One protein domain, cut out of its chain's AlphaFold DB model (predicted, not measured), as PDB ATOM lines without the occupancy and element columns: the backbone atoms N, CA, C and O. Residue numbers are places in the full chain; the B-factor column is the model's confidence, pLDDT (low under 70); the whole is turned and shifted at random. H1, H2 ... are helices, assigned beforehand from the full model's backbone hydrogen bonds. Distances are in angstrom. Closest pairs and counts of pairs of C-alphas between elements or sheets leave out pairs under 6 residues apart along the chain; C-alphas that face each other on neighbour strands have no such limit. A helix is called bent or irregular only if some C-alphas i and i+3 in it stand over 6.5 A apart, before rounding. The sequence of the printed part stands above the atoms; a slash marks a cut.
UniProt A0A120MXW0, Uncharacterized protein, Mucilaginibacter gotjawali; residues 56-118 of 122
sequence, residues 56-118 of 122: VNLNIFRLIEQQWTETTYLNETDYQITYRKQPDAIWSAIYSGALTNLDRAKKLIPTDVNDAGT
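Overview. This is residues 56 to 118 of the 122 residues of an uncharacterized protein of Mucilaginibacter gotjawali (UniProt A0A120MXW0). What shape is this? A small looped head, residues 56 to 85 with the short H1, sits at one end of a long helix, H2, which makes most of the length and whose residues 94 to 108 stick out free. A short tail turns aside after H2. What is it made of? The 63 printed residues are all helix by class, H1 then H2 with no named strand, though under half lie in named elements. They are extended, with radius of gyration of the C-alphas 18.2 A and spans 53 by 21 by 15 A.

Along the chain. Where is H1? Residues 61 to 64, from C-alpha 61 at (108.029, 131.710, 191.239). Where is H2? Residues 86 to 112, 35.8 A long, ending at C-alpha 112 at (120.816, 134.636, 225.703).

Arrangement. Do the helices meet? H1 and H2 are apart. Is H2 even? It has a kink of 30 degrees near residue 106 and is irregular, but only just: C-alphas 107 and 110 are 6.8 A apart. What do the backbones show? In H2, 18 of 23 O i to N i+4 pairs are within hydrogen-bond range; H1 is too short for such a pair.

Size, cuts and confidence. How long is it? The C-alphas farthest apart, of Thr 72 and Ala 116, are 53.8 A apart. Is it continuous? The printed part has no cut, and the link from H1 to H2 is long, 21 residues. Where is confidence low? Residue 116 is under 70.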
ATOM      1  N   VAL A  56     117.193 127.411 188.907       87.69
ATOM      2  CA  VAL A  56     116.192 126.432 188.439       87.69
ATOM      3  C   VAL A  56     116.039 125.226 189.376       87.69
ATOM      4  O   VAL A  56     115.057 124.497 189.295       87.69
ATOM      5  N   ASN A  57     116.999 125.004 190.284       90.75
ATOM      6  CA  ASN A  57     116.956 123.939 191.292       90.75
ATOM      7  C   ASN A  57     116.332 124.388 192.623       90.75
ATOM      8  O   ASN A  57     116.250 123.583 193.548       90.75
ATOM      9  N   LEU A  58     115.971 125.668 192.764       93.00
ATOM     10  CA  LEU A  58     115.458 126.210 194.019       93.00
ATOM     11  C   LEU A  58     114.175 127.006 193.831       93.00
ATOM     12  O   LEU A  58     113.198 126.688 194.483       93.00
ATOM     13  N   ASN A  59     114.153 128.032 192.984       91.00
ATOM     14  CA  ASN A  59     113.027 128.959 192.921       91.00
ATOM     15  C   ASN A  59     112.505 129.103 191.497       91.00
ATOM     16  O   ASN A  59     113.262 129.422 190.586       91.00
ATOM     17  N   ILE A  60     111.193 128.923 191.343       91.88
ATOM     18  CA  ILE A  60     110.498 129.003 190.053       91.88
ATOM     19  C   ILE A  60     109.434 130.104 190.025       91.88
ATOM     20  O   ILE A  60     108.857 130.369 188.975       91.88
ATOM     21  N   PHE A  61     109.156 130.774 191.151       91.25
ATOM     22  CA  PHE A  61     108.029 131.710 191.239       91.25
ATOM     23  C   PHE A  61     108.159 132.887 190.267       91.25
ATOM     24  O   PHE A  61     107.166 133.314 189.695       91.25
ATOM     25  N   ARG A  62     109.384 133.340 189.978       90.62
ATOM     26  CA  ARG A  62     109.635 134.405 188.989       90.62
ATOM     27  C   ARG A  62     109.297 134.003 187.550       90.62
ATOM     28  O   ARG A  62     109.016 134.884 186.741       90.62
ATOM     29  N   LEU A  63     109.321 132.704 187.241       91.12
ATOM     30  CA  LEU A  63     108.866 132.162 185.957       91.12
ATOM     31  C   LEU A  63     107.334 132.115 185.919       91.12
ATOM     32  O   LEU A  63     106.726 132.555 184.950       91.12
ATOM     33  N   ILE A  64     106.709 131.671 187.016       90.00
ATOM     34  CA  ILE A  64     105.242 131.614 187.156       90.00
ATOM     35  C   ILE A  64     104.620 133.016 187.072       90.00
ATOM     36  O   ILE A  64     103.621 133.216 186.387       90.00
ATOM     37  N   GLU A  65     105.228 133.999 187.736       93.69
ATOM     38  CA  GLU A  65     104.825 135.411 187.703       93.69
ATOM     39  C   GLU A  65     105.224 136.124 186.399       93.69
ATOM     40  O   GLU A  65     104.943 137.312 186.245       93.69
ATOM     41  N   GLN A  66     105.886 135.426 185.469       93.31
ATOM     42  CA  GLN A  66     106.342 135.944 184.172       93.31
ATOM     43  C   GLN A  66     107.275 137.162 184.271       93.31
ATOM     44  O   GLN A  66     107.365 137.973 183.350       93.31
ATOM     45  N   GLN A  67     108.012 137.290 185.376       93.62
ATOM     46  CA  GLN A  67     109.079 138.285 185.485       93.62
ATOM     47  C   GLN A  67     110.274 137.889 184.616       93.62
ATOM     48  O   GLN A  67     110.916 138.759 184.031       93.62
ATOM     49  N   TRP A  68     110.558 136.583 184.534       90.75
ATOM     50  CA  TRP A  68     111.642 135.988 183.750       90.75
ATOM     51  C   TRP A  68     111.134 134.841 182.875       90.75
ATOM     52  O   TRP A  68     110.056 134.300 183.101       90.75
ATOM     53  N   THR A  69     111.960 134.448 181.907       92.25
ATOM     54  CA  THR A  69     111.790 133.225 181.117       92.25
ATOM     55  C   THR A  69     113.138 132.526 180.975       92.25
ATOM     56  O   THR A  69     114.180 133.190 180.917       92.25
ATOM     57  N   GLU A  70     113.143 131.196 180.965       91.56
ATOM     58  CA  GLU A  70     114.368 130.423 180.784       91.56
ATOM     59  C   GLU A  70     114.802 130.433 179.317       91.56
ATOM     60  O   GLU A  70     113.989 130.533 178.401       91.56
ATOM     61  N   THR A  71     116.108 130.314 179.075       91.88
ATOM     62  CA  THR A  71     116.670 130.284 177.713       91.88
ATOM     63  C   THR A  71     117.388 128.980 177.373       91.88
ATOM     64  O   THR A  71     117.631 128.712 176.199       91.88
ATOM     65  N   THR A  72     117.711 128.157 178.377       89.81
ATOM     66  CA  THR A  72     118.495 126.918 178.207       89.81
ATOM     67  C   THR A  72     117.739 125.685 178.691       89.81
ATOM     68  O   THR A  72     117.615 124.707 177.960       89.81
ATOM     69  N   TYR A  73     117.237 125.715 179.927       88.19
ATOM     70  CA  TYR A  73     116.457 124.628 180.513       88.19
ATOM     71  C   TYR A  73     115.014 125.093 180.574       88.19
ATOM     72  O   TYR A  73     114.700 125.882 181.441       88.19
ATOM     73  N   LEU A  74     114.177 124.669 179.631       90.88
ATOM     74  CA  LEU A  74     112.829 125.228 179.467       90.88
ATOM     75  C   LEU A  74     111.754 124.488 180.267       90.88
ATOM     76  O   LEU A  74     110.575 124.770 180.099       90.88
ATOM     77  N   ASN A  75     112.129 123.520 181.107       91.81
ATOM     78  CA  ASN A  75     111.165 122.655 181.782       91.81
ATOM     79  C   ASN A  75     110.154 123.474 182.592       91.81
ATOM     80  O   ASN A  75     108.953 123.260 182.466       91.81
ATOM     81  N   GLU A  76     110.622 124.413 183.408       90.88
ATOM     82  CA  GLU A  76     109.774 125.195 184.298       90.88
ATOM     83  C   GLU A  76     108.954 126.237 183.519       90.88
ATOM     84  O   GLU A  76     107.782 126.449 183.835       90.88
ATOM     85  N   THR A  77     109.529 126.809 182.457       91.00
ATOM     86  CA  THR A  77     108.832 127.680 181.492       91.00
ATOM     87  C   THR A  77     107.724 126.934 180.723       91.00
ATOM     88  O   THR A  77     106.668 127.506 180.459       91.00
ATOM     89  N   ASP A  78     107.916 125.639 180.456       91.75
ATOM     90  CA  ASP A  78     106.927 124.715 179.876       91.75
ATOM     91  C   ASP A  78     106.034 124.044 180.947       91.75
ATOM     92  O   ASP A  78     105.340 123.061 180.674       91.75
ATOM     93  N   TYR A  79     106.026 124.564 182.181       89.88
ATOM     94  CA  TYR A  79     105.211 124.099 183.315       89.88
ATOM     95  C   TYR A  79     105.512 122.672 183.824       89.88
ATOM     96  O   TYR A  79     104.731 122.088 184.581       89.88
ATOM     97  N   GLN A  80     106.679 122.111 183.501       91.06
ATOM     98  CA  GLN A  80     107.184 120.847 184.051       91.06
ATOM     99  C   GLN A  80     107.919 121.046 185.388       91.06
ATOM    100  O   GLN A  80     109.132 120.885 185.500       91.06
ATOM    101  N   ILE A  81     107.163 121.348 186.443       85.38
ATOM    102  CA  ILE A  81     107.704 121.790 187.745       85.38
ATOM    103  C   ILE A  81     108.197 120.674 188.686       85.38
ATOM    104  O   ILE A  81     108.672 120.953 189.784       85.38
ATOM    105  N   THR A  82     108.054 119.402 188.308       85.31
ATOM    106  CA  THR A  82     108.437 118.257 189.159       85.31
ATOM    107  C   THR A  82     109.780 117.642 188.781       85.31
ATOM    108  O   THR A  82     110.276 116.777 189.501       85.31
ATOM    109  N   TYR A  83     110.384 118.065 187.666       87.44
ATOM    110  CA  TYR A  83     111.568 117.419 187.100       87.44
ATOM    111  C   TYR A  83     112.792 117.470 188.033       87.44
ATOM    112  O   TYR A  83     113.543 116.496 188.099       87.44
ATOM    113  N   ARG A  84     112.977 118.553 188.807       87.19
ATOM    114  CA  ARG A  84     114.140 118.720 189.708       87.19
ATOM    115  C   ARG A  84     113.771 118.830 191.187       87.19
ATOM    116  O   ARG A  84     114.594 119.271 191.983       87.19
ATOM    117  N   LYS A  85     112.559 118.412 191.569       91.50
ATOM    118  CA  LYS A  85     112.071 118.460 192.962       91.50
ATOM    119  C   LYS A  85     112.181 119.853 193.604       91.50
ATOM    120  O   LYS A  85     112.436 119.983 194.799       91.50
ATOM    121  N   GLN A  86     111.962 120.907 192.824       91.81
ATOM    122  CA  GLN A  86     111.972 122.285 193.313       91.81
ATOM    123  C   GLN A  86     110.984 122.522 194.461       91.81
ATOM    124  O   GLN A  86     111.379 123.178 195.425       91.81
ATOM    125  N   PRO A  87     109.752 121.965 194.440       90.88
ATOM    126  CA  PRO A  87     108.843 122.096 195.576       90.88
ATOM    127  C   PRO A  87     109.455 121.581 196.886       90.88
ATOM    128  O   PRO A  87     109.341 122.247 197.915       90.88
ATOM    129  N   ASP A  88     110.174 120.456 196.841       94.31
ATOM    130  CA  ASP A  88     110.850 119.878 198.008       94.31
ATOM    131  C   ASP A  88     111.997 120.780 198.488       94.31
ATOM    132  O   ASP A  88     112.182 120.974 199.690       94.31
ATOM    133  N   ALA A  89     112.761 121.365 197.558       93.81
ATOM    134  CA  ALA A  89     113.850 122.285 197.878       93.81
ATOM    135  C   ALA A  89     113.338 123.571 198.552       93.81
ATOM    136  O   ALA A  89     113.884 123.985 199.577       93.81
ATOM    137  N   ILE A  90     112.256 124.163 198.029       93.44
ATOM    138  CA  ILE A  90     111.590 125.336 198.623       93.44
ATOM    139  C   ILE A  90     111.058 124.987 200.011       93.44
ATOM    140  O   ILE A  90     111.305 125.718 200.972       93.44
ATOM    141  N   TRP A  91     110.365 123.851 200.133       94.75
ATOM    142  CA  TRP A  91     109.859 123.371 201.415       94.75
ATOM    143  C   TRP A  91     110.990 123.222 202.433       94.75
ATOM    144  O   TRP A  91     110.897 123.737 203.546       94.75
ATOM    145  N   SER A  92     112.085 122.568 202.042       96.19
ATOM    146  CA  SER A  92     113.235 122.339 202.912       96.19
ATOM    147  C   SER A  92     113.898 123.649 203.349       96.19
ATOM    148  O   SER A  92     114.239 123.805 204.524       96.19
ATOM    149  N   ALA A  93     114.071 124.605 202.432       96.19
ATOM    150  CA  ALA A  93     114.679 125.899 202.734       96.19
ATOM    151  C   ALA A  93     113.832 126.721 203.720       96.19
ATOM    152  O   ALA A  93     114.366 127.316 204.657       96.19
ATOM    153  N   ILE A  94     112.506 126.708 203.554       95.88
ATOM    154  CA  ILE A  94     111.590 127.503 204.377       95.88
ATOM    155  C   ILE A  94     111.286 126.807 205.709       95.88
ATOM    156  O   ILE A  94     111.496 127.398 206.766       95.88
ATOM    157  N   TYR A  95     110.803 125.562 205.686       96.31
ATOM    158  CA  TYR A  95     110.262 124.889 206.871       96.31
ATOM    159  C   TYR A  95     111.344 124.261 207.748       96.31
ATOM    160  O   TYR A  95     111.472 124.601 208.927       96.31
ATOM    161  N   SER A  96     112.158 123.366 207.189       94.88
ATOM    162  CA  SER A  96     113.253 122.759 207.958       94.88
ATOM    163  C   SER A  96     114.447 123.697 208.145       94.88
ATOM    164  O   SER A  96     115.213 123.513 209.083       94.88
ATOM    165  N   GLY A  97     114.605 124.700 207.278       95.88
ATOM    166  CA  GLY A  97     115.645 125.718 207.380       95.88
ATOM    167  C   GLY A  97     115.201 126.913 208.221       95.88
ATOM    168  O   GLY A  97     115.337 126.927 209.446       95.88
ATOM    169  N   ALA A  98     114.679 127.941 207.553       97.75
ATOM    170  CA  ALA A  98     114.438 129.244 208.163       97.75
ATOM    171  C   ALA A  98     113.467 129.213 209.355       97.75
ATOM    172  O   ALA A  98     113.780 129.772 210.403       97.75
ATOM    173  N   LEU A  99     112.326 128.526 209.246       97.94
ATOM    174  CA  LEU A  99     111.352 128.435 210.340       97.94
ATOM    175  C   LEU A  99     111.924 127.720 211.566       97.94
ATOM    176  O   LEU A  99     111.667 128.140 212.693       97.94
ATOM    177  N   THR A 100     112.747 126.691 211.363       97.62
ATOM    178  CA  THR A 100     113.429 126.004 212.470       97.62
ATOM    179  C   THR A 100     114.428 126.933 213.166       97.62
ATOM    180  O   THR A 100     114.501 126.953 214.396       97.62
ATOM    181  N   ASN A 101     115.164 127.749 212.404       97.19
ATOM    182  CA  ASN A 101     116.062 128.755 212.973       97.19
ATOM    183  C   ASN A 101     115.303 129.848 213.740       97.19
ATOM    184  O   ASN A 101     115.727 130.207 214.836       97.19
ATOM    185  N   LEU A 102     114.167 130.326 213.224       97.50
ATOM    186  CA  LEU A 102     113.315 131.300 213.921       97.50
ATOM    187  C   LEU A 102     112.730 130.731 215.219       97.50
ATOM    188  O   LEU A 102     112.759 131.406 216.247       97.50
ATOM    189  N   ASP A 103     112.244 129.488 215.207       97.25
ATOM    190  CA  ASP A 103     111.730 128.819 216.408       97.25
ATOM    191  C   ASP A 103     112.824 128.649 217.475       97.25
ATOM    192  O   ASP A 103     112.612 128.953 218.652       97.25
ATOM    193  N   ARG A 104     114.031 128.240 217.067       95.62
ATOM    194  CA  ARG A 104     115.185 128.154 217.975       95.62
ATOM    195  C   ARG A 104     115.596 129.519 218.512       95.62
ATOM    196  O   ARG A 104     115.812 129.640 219.714       95.62
ATOM    197  N   ALA A 105     115.657 130.539 217.659       95.31
ATOM    198  CA  ALA A 105     115.957 131.903 218.079       95.31
ATOM    199  C   ALA A 105     114.954 132.374 219.139       95.31
ATOM    200  O   ALA A 105     115.363 132.812 220.211       95.31
ATOM    201  N   LYS A 106     113.651 132.183 218.900       94.50
ATOM    202  CA  LYS A 106     112.584 132.526 219.850       94.50
ATOM    203  C   LYS A 106     112.760 131.848 221.210       94.50
ATOM    204  O   LYS A 106     112.535 132.479 222.238       94.50
ATOM    205  N   LYS A 107     113.164 130.577 221.225       94.06
ATOM    206  CA  LYS A 107     113.407 129.817 222.464       94.06
ATOM    207  C   LYS A 107     114.664 130.269 223.211       94.06
ATOM    208  O   LYS A 107     114.684 130.176 224.433       94.06
ATOM    209  N   LEU A 108     115.678 130.752 222.493       93.88
ATOM    210  CA  LEU A 108     116.967 131.177 223.052       93.88
ATOM    211  C   LEU A 108     117.010 132.657 223.457       93.88
ATOM    212  O   LEU A 108     117.808 133.032 224.305       93.88
ATOM    213  N   ILE A 109     116.159 133.524 222.899       91.56
ATOM    214  CA  ILE A 109     116.118 134.951 223.278       91.56
ATOM    215  C   ILE A 109     115.995 135.154 224.804       91.56
ATOM    216  O   ILE A 109     116.773 135.943 225.341       91.56
ATOM    217  N   PRO A 110     115.104 134.450 225.535       89.94
ATOM    218  CA  PRO A 110     114.974 134.627 226.983       89.94
ATOM    219  C   PRO A 110     116.211 134.210 227.789       89.94
ATOM    220  O   PRO A 110     116.368 134.665 228.919       89.94
ATOM    221  N   THR A 111     117.056 133.328 227.243       88.94
ATOM    222  CA  THR A 111     118.268 132.828 227.912       88.94
ATOM    223  C   THR A 111     119.516 133.613 227.532       88.94
ATOM    224  O   THR A 111     120.384 133.825 228.370       88.94
ATOM    225  N   ASP A 112     119.604 134.049 226.276       87.62
ATOM    226  CA  ASP A 112     120.816 134.636 225.703       87.62
ATOM    227  C   ASP A 112     120.841 136.168 225.821       87.62
ATOM    228  O   ASP A 112     121.905 136.783 225.743       87.62
ATOM    229  N   VAL A 113     119.674 136.804 225.975       85.00
ATOM    230  CA  VAL A 113     119.531 138.264 226.050       85.00
ATOM    231  C   VAL A 113     119.169 138.659 227.477       85.00
ATOM    232  O   VAL A 113     118.086 138.336 227.943       85.00
ATOM    233  N   ASN A 114     120.042 139.398 228.163       81.25
ATOM    234  CA  ASN A 114     119.829 139.784 229.567       81.25
ATOM    235  C   ASN A 114     118.970 141.048 229.749       81.25
ATOM    236  O   ASN A 114     118.461 141.297 230.840       81.25
ATOM    237  N   ASP A 115     118.821 141.865 228.703       81.31
ATOM    238  CA  ASP A 115     118.030 143.093 228.769       81.31
ATOM    239  C   ASP A 115     116.543 142.821 228.496       81.31
ATOM    240  O   ASP A 115     116.142 142.476 227.381       81.31
ATOM    241  N   ALA A 116     115.709 143.027 229.516       69.56
ATOM    242  CA  ALA A 116     114.269 142.786 229.446       69.56
ATOM    243  C   ALA A 116     113.542 143.725 228.463       69.56
ATOM    244  O   ALA A 116     112.459 143.382 227.980       69.56
ATOM    245  N   GLY A 117     114.115 144.897 228.155       71.44
ATOM    246  CA  GLY A 117     113.592 145.805 227.129       71.44
ATOM    247  C   GLY A 117     113.765 145.237 225.718       71.44
ATOM    248  O   GLY A 117     112.823 145.231 224.926       71.44
ATOM    249  N   THR A 118     114.938 144.673 225.439       70.00
ATOM    250  CA  THR A 118     115.287 144.030 224.165       70.00
ATOM    251  C   THR A 118     114.524 142.719 223.950       70.00
ATOM    252  O   THR A 118     114.154 142.409 222.819       70.00
TER     253      THR A 118